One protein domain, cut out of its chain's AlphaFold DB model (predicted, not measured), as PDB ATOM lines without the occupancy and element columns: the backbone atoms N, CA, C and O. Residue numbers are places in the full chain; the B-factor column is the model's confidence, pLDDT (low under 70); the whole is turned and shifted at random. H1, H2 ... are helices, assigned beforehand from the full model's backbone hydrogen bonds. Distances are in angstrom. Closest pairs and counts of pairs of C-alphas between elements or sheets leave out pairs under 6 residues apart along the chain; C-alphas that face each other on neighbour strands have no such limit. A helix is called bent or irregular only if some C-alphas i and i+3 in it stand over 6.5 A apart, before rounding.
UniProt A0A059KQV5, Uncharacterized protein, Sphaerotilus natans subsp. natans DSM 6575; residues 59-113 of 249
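Overview. This is residues 59 to 113 of the 249 residues of an uncharacterized protein of Sphaerotilus natans subsp. natans DSM 6575 (UniProt A0A059KQV5). One long helix, H1, makes a nearly straight shaft, and after a tight link at its far end the short helix H2 slants partly back along the shaft's length while pointing away from it, without packing on it, like the barb of a hook. H1 makes the longest axis, and for most of its length it stands free. The printed part has 55 residues with two named helices, H1 then H2 along the chain, and no named strand; the class is all helix. The whole is extended, with a radius of gyration of the C-alphas of 19.1 A, and it is a rod spanning 59 by 22 by 11 A.

Arrangement. The long helix H1, residues 59 to 97, is joined by a tight link of 4 residues to H2, residues 102 to 111. H1 and H2 are apart, with no C-alpha of the one within 8 A of the other. Residues 59 to 94, which belong to H1, stand free. Residues 96 to 104, of which 102 to 104 belong to H2, stand free as well, and so do residues 106 to 113, of which 106 to 111 belong to H2. In H1 every O i to N i+4 pair is within hydrogen-bond range; in H2 3 of 6 are.

Along the chain. H1 begins with C-alpha 59 at (139.141, 205.954, 188.119) and ends with C-alpha 97 at (188.596, 193.135, 211.883), 56.3 A from first to last C-alpha. It is not bent. H2 measures 15.1 A from C-alpha 102 to C-alpha 111, which is at (191.138, 203.936, 192.498).

Size, cuts and confidence. The two C-alphas farthest apart are those of Lys 59 and Pro 101, at 59.5 A. The C-alphas of Lys 59 and Val 113, the first and last printed, are 46.0 A apart. The printed part has no cut. The mean pLDDT of the printed part is 71.4, and 22 residues are under 70, among them residues 98 to 113; the mean is 77 in H1 and 60 in H2.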
ATOM      1  N   LYS A  59     138.133 204.912 188.323       77.19
ATOM      2  CA  LYS A  59     139.141 205.954 188.119       77.19
ATOM      3  C   LYS A  59     140.079 206.081 189.325       77.19
ATOM      4  O   LYS A  59     141.296 206.061 189.147       77.19
ATOM      5  N   ARG A  60     139.543 206.123 190.552       72.88
ATOM      6  CA  ARG A  60     140.347 206.150 191.789       72.88
ATOM      7  C   ARG A  60     141.163 204.875 191.972       72.88
ATOM      8  O   ARG A  60     142.276 204.948 192.474       72.88
ATOM      9  N   ILE A  61     140.662 203.720 191.538       79.50
ATOM     10  CA  ILE A  61     141.417 202.461 191.516       79.50
ATOM     11  C   ILE A  61     142.598 202.566 190.543       79.50
ATOM     12  O   ILE A  61     143.705 202.157 190.894       79.50
ATOM     13  N   GLY A  62     142.400 203.133 189.351       77.62
ATOM     14  CA  GLY A  62     143.484 203.390 188.397       77.62
ATOM     15  C   GLY A  62     144.547 204.345 188.952       77.62
ATOM     16  O   GLY A  62     145.747 204.066 188.871       77.62
ATOM     17  N   GLU A  63     144.113 205.432 189.588       80.38
ATOM     18  CA  GLU A  63     144.995 206.403 190.242       80.38
ATOM     19  C   GLU A  63     145.754 205.762 191.418       80.38
ATOM     20  O   GLU A  63     146.980 205.838 191.471       80.38
ATOM     21  N   LEU A  64     145.072 205.029 192.305       90.69
ATOM     22  CA  LEU A  64     145.691 204.348 193.448       90.69
ATOM     23  C   LEU A  64     146.655 203.236 193.031       90.69
ATOM     24  O   LEU A  64     147.668 203.052 193.697       90.69
ATOM     25  N   ARG A  65     146.408 202.527 191.925       79.56
ATOM     26  CA  ARG A  65     147.377 201.559 191.386       79.56
ATOM     27  C   ARG A  65     148.624 202.225 190.828       79.56
ATOM     28  O   ARG A  65     149.713 201.672 190.941       79.56
ATOM     29  N   THR A  66     148.480 203.415 190.261       87.56
ATOM     30  CA  THR A  66     149.625 204.198 189.787       87.56
ATOM     31  C   THR A  66     150.454 204.699 190.972       87.56
ATOM     32  O   THR A  66     151.677 204.567 190.971       87.56
ATOM     33  N   VAL A  67     149.794 205.178 192.033       87.50
ATOM     34  CA  VAL A  67     150.449 205.537 193.303       87.50
ATOM     35  C   VAL A  67     151.114 204.314 193.940       87.50
ATOM     36  O   VAL A  67     152.250 204.403 194.398       87.50
ATOM     37  N   GLN A  68     150.452 203.159 193.923       78.81
ATOM     38  CA  GLN A  68     151.003 201.897 194.411       78.81
ATOM     39  C   GLN A  68     152.265 201.496 193.640       78.81
ATOM     40  O   GLN A  68     153.267 201.162 194.263       78.81
ATOM     41  N   PHE A  69     152.252 201.593 192.309       78.62
ATOM     42  CA  PHE A  69     153.422 201.312 191.477       78.62
ATOM     43  C   PHE A  69     154.579 202.276 191.778       78.62
ATOM     44  O   PHE A  69     155.724 201.849 191.914       78.62
ATOM     45  N   TRP A  70     154.294 203.569 191.965       79.19
ATOM     46  CA  TRP A  70     155.312 204.560 192.325       79.19
ATOM     47  C   TRP A  70     155.890 204.322 193.729       79.19
ATOM     48  O   TRP A  70     157.096 204.467 193.940       79.19
ATOM     49  N   LEU A  71     155.059 203.896 194.684       86.19
ATOM     50  CA  LEU A  71     155.491 203.503 196.028       86.19
ATOM     51  C   LEU A  71     156.330 202.224 196.013       86.19
ATOM     52  O   LEU A  71     157.350 202.170 196.693       86.19
ATOM     53  N   GLU A  72     155.960 201.220 195.218       85.12
ATOM     54  CA  GLU A  72     156.769 200.011 195.031       85.12
ATOM     55  C   GLU A  72     158.117 200.333 194.386       85.12
ATOM     56  O   GLU A  72     159.138 199.787 194.802       85.12
ATOM     57  N   GLN A  73     158.154 201.259 193.427       72.31
ATOM     58  CA  GLN A  73     159.398 201.720 192.817       72.31
ATOM     59  C   GLN A  73     160.292 202.448 193.838       72.31
ATOM     60  O   GLN A  73     161.486 202.150 193.923       72.31
ATOM     61  N   ASN A  74     159.714 203.329 194.666       74.50
ATOM     62  CA  ASN A  74     160.424 203.997 195.764       74.50
ATOM     63  C   ASN A  74     160.941 202.995 196.802       74.50
ATOM     64  O   ASN A  74     162.104 203.053 197.193       74.50
ATOM     65  N   ALA A  75     160.119 202.025 197.204       84.81
ATOM     66  CA  ALA A  75     160.511 200.983 198.147       84.81
ATOM     67  C   ALA A  75     161.662 200.121 197.604       84.81
ATOM     68  O   ALA A  75     162.577 199.775 198.349       84.81
ATOM     69  N   ARG A  76     161.668 199.818 196.299       79.50
ATOM     70  CA  ARG A  76     162.745 199.056 195.646       79.50
ATOM     71  C   ARG A  76     164.057 199.829 195.600       79.50
ATOM     72  O   ARG A  76     165.111 199.246 195.853       79.50
ATOM     73  N   MET A  77     164.003 201.130 195.317       74.38
ATOM     74  CA  MET A  77     165.187 201.987 195.368       74.38
ATOM     75  C   MET A  77     165.733 202.067 196.797       74.38
ATOM     76  O   MET A  77     166.921 201.842 196.999       74.38
ATOM     77  N   ILE A  78     164.867 202.277 197.795       85.38
ATOM     78  CA  ILE A  78     165.259 202.306 199.212       85.38
ATOM     79  C   ILE A  78     165.886 200.973 199.636       85.38
ATOM     80  O   ILE A  78     166.941 200.978 200.262       85.38
ATOM     81  N   ALA A  79     165.306 199.833 199.254       79.06
ATOM     82  CA  ALA A  79     165.883 198.518 199.543       79.06
ATOM     83  C   ALA A  79     167.277 198.346 198.915       79.06
ATOM     84  O   ALA A  79     168.180 197.804 199.547       79.06
ATOM     85  N   THR A  80     167.475 198.867 197.701       73.12
ATOM     86  CA  THR A  80     168.777 198.839 197.017       73.12
ATOM     87  C   THR A  80     169.794 199.745 197.722       73.12
ATOM     88  O   THR A  80     170.952 199.364 197.881       73.12
ATOM     89  N   THR A  81     169.370 200.906 198.227       76.94
ATOM     90  CA  THR A  81     170.213 201.793 199.043       76.94
ATOM     91  C   THR A  81     170.589 201.143 200.371       76.94
ATOM     92  O   THR A  81     171.741 201.225 200.786       76.94
ATOM     93  N   VAL A  82     169.657 200.442 201.021       80.75
ATOM     94  CA  VAL A  82     169.950 199.675 202.241       80.75
ATOM     95  C   VAL A  82     170.975 198.584 201.947       80.75
ATOM     96  O   VAL A  82     171.961 198.494 202.667       80.75
ATOM     97  N   GLN A  83     170.829 197.834 200.853       69.19
ATOM     98  CA  GLN A  83     171.820 196.834 200.445       69.19
ATOM     99  C   GLN A  83     173.191 197.454 200.147       69.19
ATOM    100  O   GLN A  83     174.217 196.909 200.551       69.19
ATOM    101  N   ALA A  84     173.233 198.620 199.499       74.25
ATOM    102  CA  ALA A  84     174.479 199.349 199.282       74.25
ATOM    103  C   ALA A  84     175.137 199.756 200.615       74.25
ATOM    104  O   ALA A  84     176.351 199.617 200.777       74.25
ATOM    105  N   LEU A  85     174.345 200.189 201.599       84.44
ATOM    106  CA  LEU A  85     174.825 200.520 202.942       84.44
ATOM    107  C   LEU A  85     175.229 199.273 203.749       84.44
ATOM    108  O   LEU A  85     176.183 199.320 204.524       84.44
ATOM    109  N   GLU A  86     174.574 198.131 203.547       81.44
ATOM    110  CA  GLU A  86     174.941 196.851 204.162       81.44
ATOM    111  C   GLU A  86     176.253 196.298 203.594       81.44
ATOM    112  O   GLU A  86     177.088 195.805 204.354       81.44
ATOM    113  N   VAL A  87     176.512 196.468 202.296       76.69
ATOM    114  CA  VAL A  87     177.806 196.139 201.675       76.69
ATOM    115  C   VAL A  87     178.915 197.042 202.220       76.69
ATOM    116  O   VAL A  87     180.007 196.560 202.532       76.69
ATOM    117  N   GLN A  88     178.639 198.334 202.430       62.28
ATOM    118  CA  GLN A  88     179.578 199.241 203.100       62.28
ATOM    119  C   GLN A  88     179.818 198.834 204.558       62.28
ATOM    120  O   GLN A  88     180.959 198.852 205.017       62.28
ATOM    121  N   ARG A  89     178.787 198.369 205.272       72.38
ATOM    122  CA  ARG A  89     178.920 197.825 206.631       72.38
ATOM    123  C   ARG A  89     179.736 196.534 206.663       72.38
ATOM    124  O   ARG A  89     180.531 196.354 207.581       72.38
ATOM    125  N   MET A  90     179.576 195.646 205.687       69.81
ATOM    126  CA  MET A  90     180.339 194.398 205.584       69.81
ATOM    127  C   MET A  90     181.810 194.671 205.230       69.81
ATOM    128  O   MET A  90     182.718 194.052 205.791       69.81
ATOM    129  N   THR A  91     182.051 195.672 204.381       70.31
ATOM    130  CA  THR A  91     183.399 196.135 204.021       70.31
ATOM    131  C   THR A  91     184.074 196.810 205.216       70.31
ATOM    132  O   THR A  91     185.189 196.443 205.573       70.31
ATOM    133  N   LEU A  92     183.375 197.696 205.935       64.19
ATOM    134  CA  LEU A  92     183.868 198.286 207.184       64.19
ATOM    135  C   LEU A  92     184.043 197.253 208.303       64.19
ATOM    136  O   LEU A  92     184.979 197.368 209.080       64.19
ATOM    137  N   GLY A  93     183.191 196.231 208.397       70.31
ATOM    138  CA  GLY A  93     183.345 195.134 209.359       70.31
ATOM    139  C   GLY A  93     184.607 194.311 209.100       70.31
ATOM    140  O   GLY A  93     185.314 193.943 210.039       70.31
ATOM    141  N   THR A  94     184.945 194.109 207.827       71.12
ATOM    142  CA  THR A  94     186.189 193.453 207.400       71.12
ATOM    143  C   THR A  94     187.403 194.339 207.693       71.12
ATOM    144  O   THR A  94     188.364 193.874 208.301       71.12
ATOM    145  N   LEU A  95     187.319 195.639 207.391       60.09
ATOM    146  CA  LEU A  95     188.354 196.646 207.686       60.09
ATOM    147  C   LEU A  95     188.480 197.016 209.172       60.09
ATOM    148  O   LEU A  95     189.456 197.624 209.590       60.09
ATOM    149  N   ARG A  96     187.492 196.681 209.998       64.38
ATOM    150  CA  ARG A  96     187.574 196.811 211.457       64.38
ATOM    151  C   ARG A  96     188.197 195.569 212.088       64.38
ATOM    152  O   ARG A  96     188.861 195.674 213.112       64.38
ATOM    153  N   THR A  97     187.985 194.408 211.472       71.88
ATOM    154  CA  THR A  97     188.596 193.135 211.883       71.88
ATOM    155  C   THR A  97     190.070 193.072 211.466       71.88
ATOM    156  O   THR A  97     190.905 192.575 212.214       71.88
ATOM    157  N   MET A  98     190.409 193.646 210.310       60.81
ATOM    158  CA  MET A  98     191.771 193.930 209.864       60.81
ATOM    159  C   MET A  98     192.027 195.417 210.107       60.81
ATOM    160  O   MET A  98     191.671 196.197 209.248       60.81
ATOM    161  N   ASN A  99     192.553 195.839 211.258       62.19
ATOM    162  CA  ASN A  99     192.768 197.255 211.627       62.19
ATOM    163  C   ASN A  99     193.680 198.027 210.631       62.19
ATOM    164  O   ASN A  99     194.845 198.300 210.924       62.19
ATOM    165  N   VAL A 100     193.173 198.356 209.440       61.38
ATOM    166  CA  VAL A 100     193.886 199.051 208.360       61.38
ATOM    167  C   VAL A 100     193.784 200.563 208.602       61.38
ATOM    168  O   VAL A 100     192.685 201.063 208.863       61.38
ATOM    169  N   PRO A 101     194.898 201.317 208.548       59.72
ATOM    170  CA  PRO A 101     194.885 202.752 208.803       59.72
ATOM    171  C   PRO A 101     194.027 203.495 207.770       59.72
ATOM    172  O   PRO A 101     194.136 203.286 206.565       59.72
ATOM    173  N   MET A 102     193.197 204.420 208.260       55.91
ATOM    174  CA  MET A 102     192.241 205.217 207.475       55.91
ATOM    175  C   MET A 102     192.871 206.045 206.338       55.91
ATOM    176  O   MET A 102     192.151 206.522 205.465       55.91
ATOM    177  N   ALA A 103     194.199 206.195 206.332       65.81
ATOM    178  CA  ALA A 103     194.945 206.864 205.271       65.81
ATOM    179  C   ALA A 103     194.949 206.069 203.949       65.81
ATOM    180  O   ALA A 103     194.732 206.660 202.896       65.81
ATOM    181  N   ASP A 104     195.095 204.739 203.992       62.34
ATOM    182  CA  ASP A 104     195.135 203.898 202.782       62.34
ATOM    183  C   ASP A 104     193.738 203.647 202.186       62.34
ATOM    184  O   ASP A 104     193.582 203.395 200.989       62.34
ATOM    185  N   LEU A 105     192.689 203.759 203.007       56.75
ATOM    186  CA  LEU A 105     191.300 203.576 202.572       56.75
ATOM    187  C   LEU A 105     190.798 204.719 201.682       56.75
ATOM    188  O   LEU A 105     190.005 204.478 200.770       56.75
ATOM    189  N   GLY A 106     191.278 205.943 201.915       63.16
ATOM    190  CA  GLY A 106     190.974 207.096 201.062       63.16
ATOM    191  C   GLY A 106     191.563 206.969 199.654       63.16
ATOM    192  O   GLY A 106     190.943 207.421 198.691       63.16
ATOM    193  N   GLU A 107     192.712 206.303 199.527       63.81
ATOM    194  CA  GLU A 107     193.405 206.106 198.251       63.81
ATOM    195  C   GLU A 107     192.795 204.943 197.450       63.81
ATOM    196  O   GLU A 107     192.514 205.072 196.259       63.81
ATOM    197  N   ALA A 108     192.461 203.827 198.108       58.56
ATOM    198  CA  ALA A 108     191.862 202.665 197.445       58.56
ATOM    199  C   ALA A 108     190.440 202.928 196.900       58.56
ATOM    200  O   ALA A 108     190.081 202.420 195.833       58.56
ATOM    201  N   LEU A 109     189.631 203.742 197.592       56.47
ATOM    202  CA  LEU A 109     188.272 204.089 197.152       56.47
ATOM    203  C   LEU A 109     188.277 205.054 195.954       56.47
ATOM    204  O   LEU A 109     187.389 204.995 195.106       56.47
ATOM    205  N   LYS A 110     189.319 205.887 195.843       55.28
ATOM    206  CA  LYS A 110     189.599 206.733 194.674       55.28
ATOM    207  C   LYS A 110     189.965 205.916 193.429       55.28
ATOM    208  O   LYS A 110     189.634 206.318 192.320       55.28
ATOM    209  N   VAL A 111     190.615 204.764 193.601       57.59
ATOM    210  CA  VAL A 111     191.138 203.936 192.498       57.59
ATOM    211  C   VAL A 111     190.102 202.939 191.936       57.59
ATOM    212  O   VAL A 111     190.278 202.428 190.829       57.59
ATOM    213  N   ARG A 112     188.985 202.661 192.633       53.53
ATOM    214  CA  ARG A 112     188.025 201.593 192.257       53.53
ATOM    215  C   ARG A 112     186.568 202.047 192.077       53.53
ATOM    216  O   ARG A 112     185.654 201.302 192.414       53.53
ATOM    217  N   VAL A 113     186.322 203.199 191.460       49.03
ATOM    218  CA  VAL A 113     185.004 203.480 190.856       49.03
ATOM    219  C   VAL A 113     185.116 203.244 189.347       49.03
ATOM    220  O   VAL A 113     185.531 204.146 188.624       49.03
TER     221      VAL A 113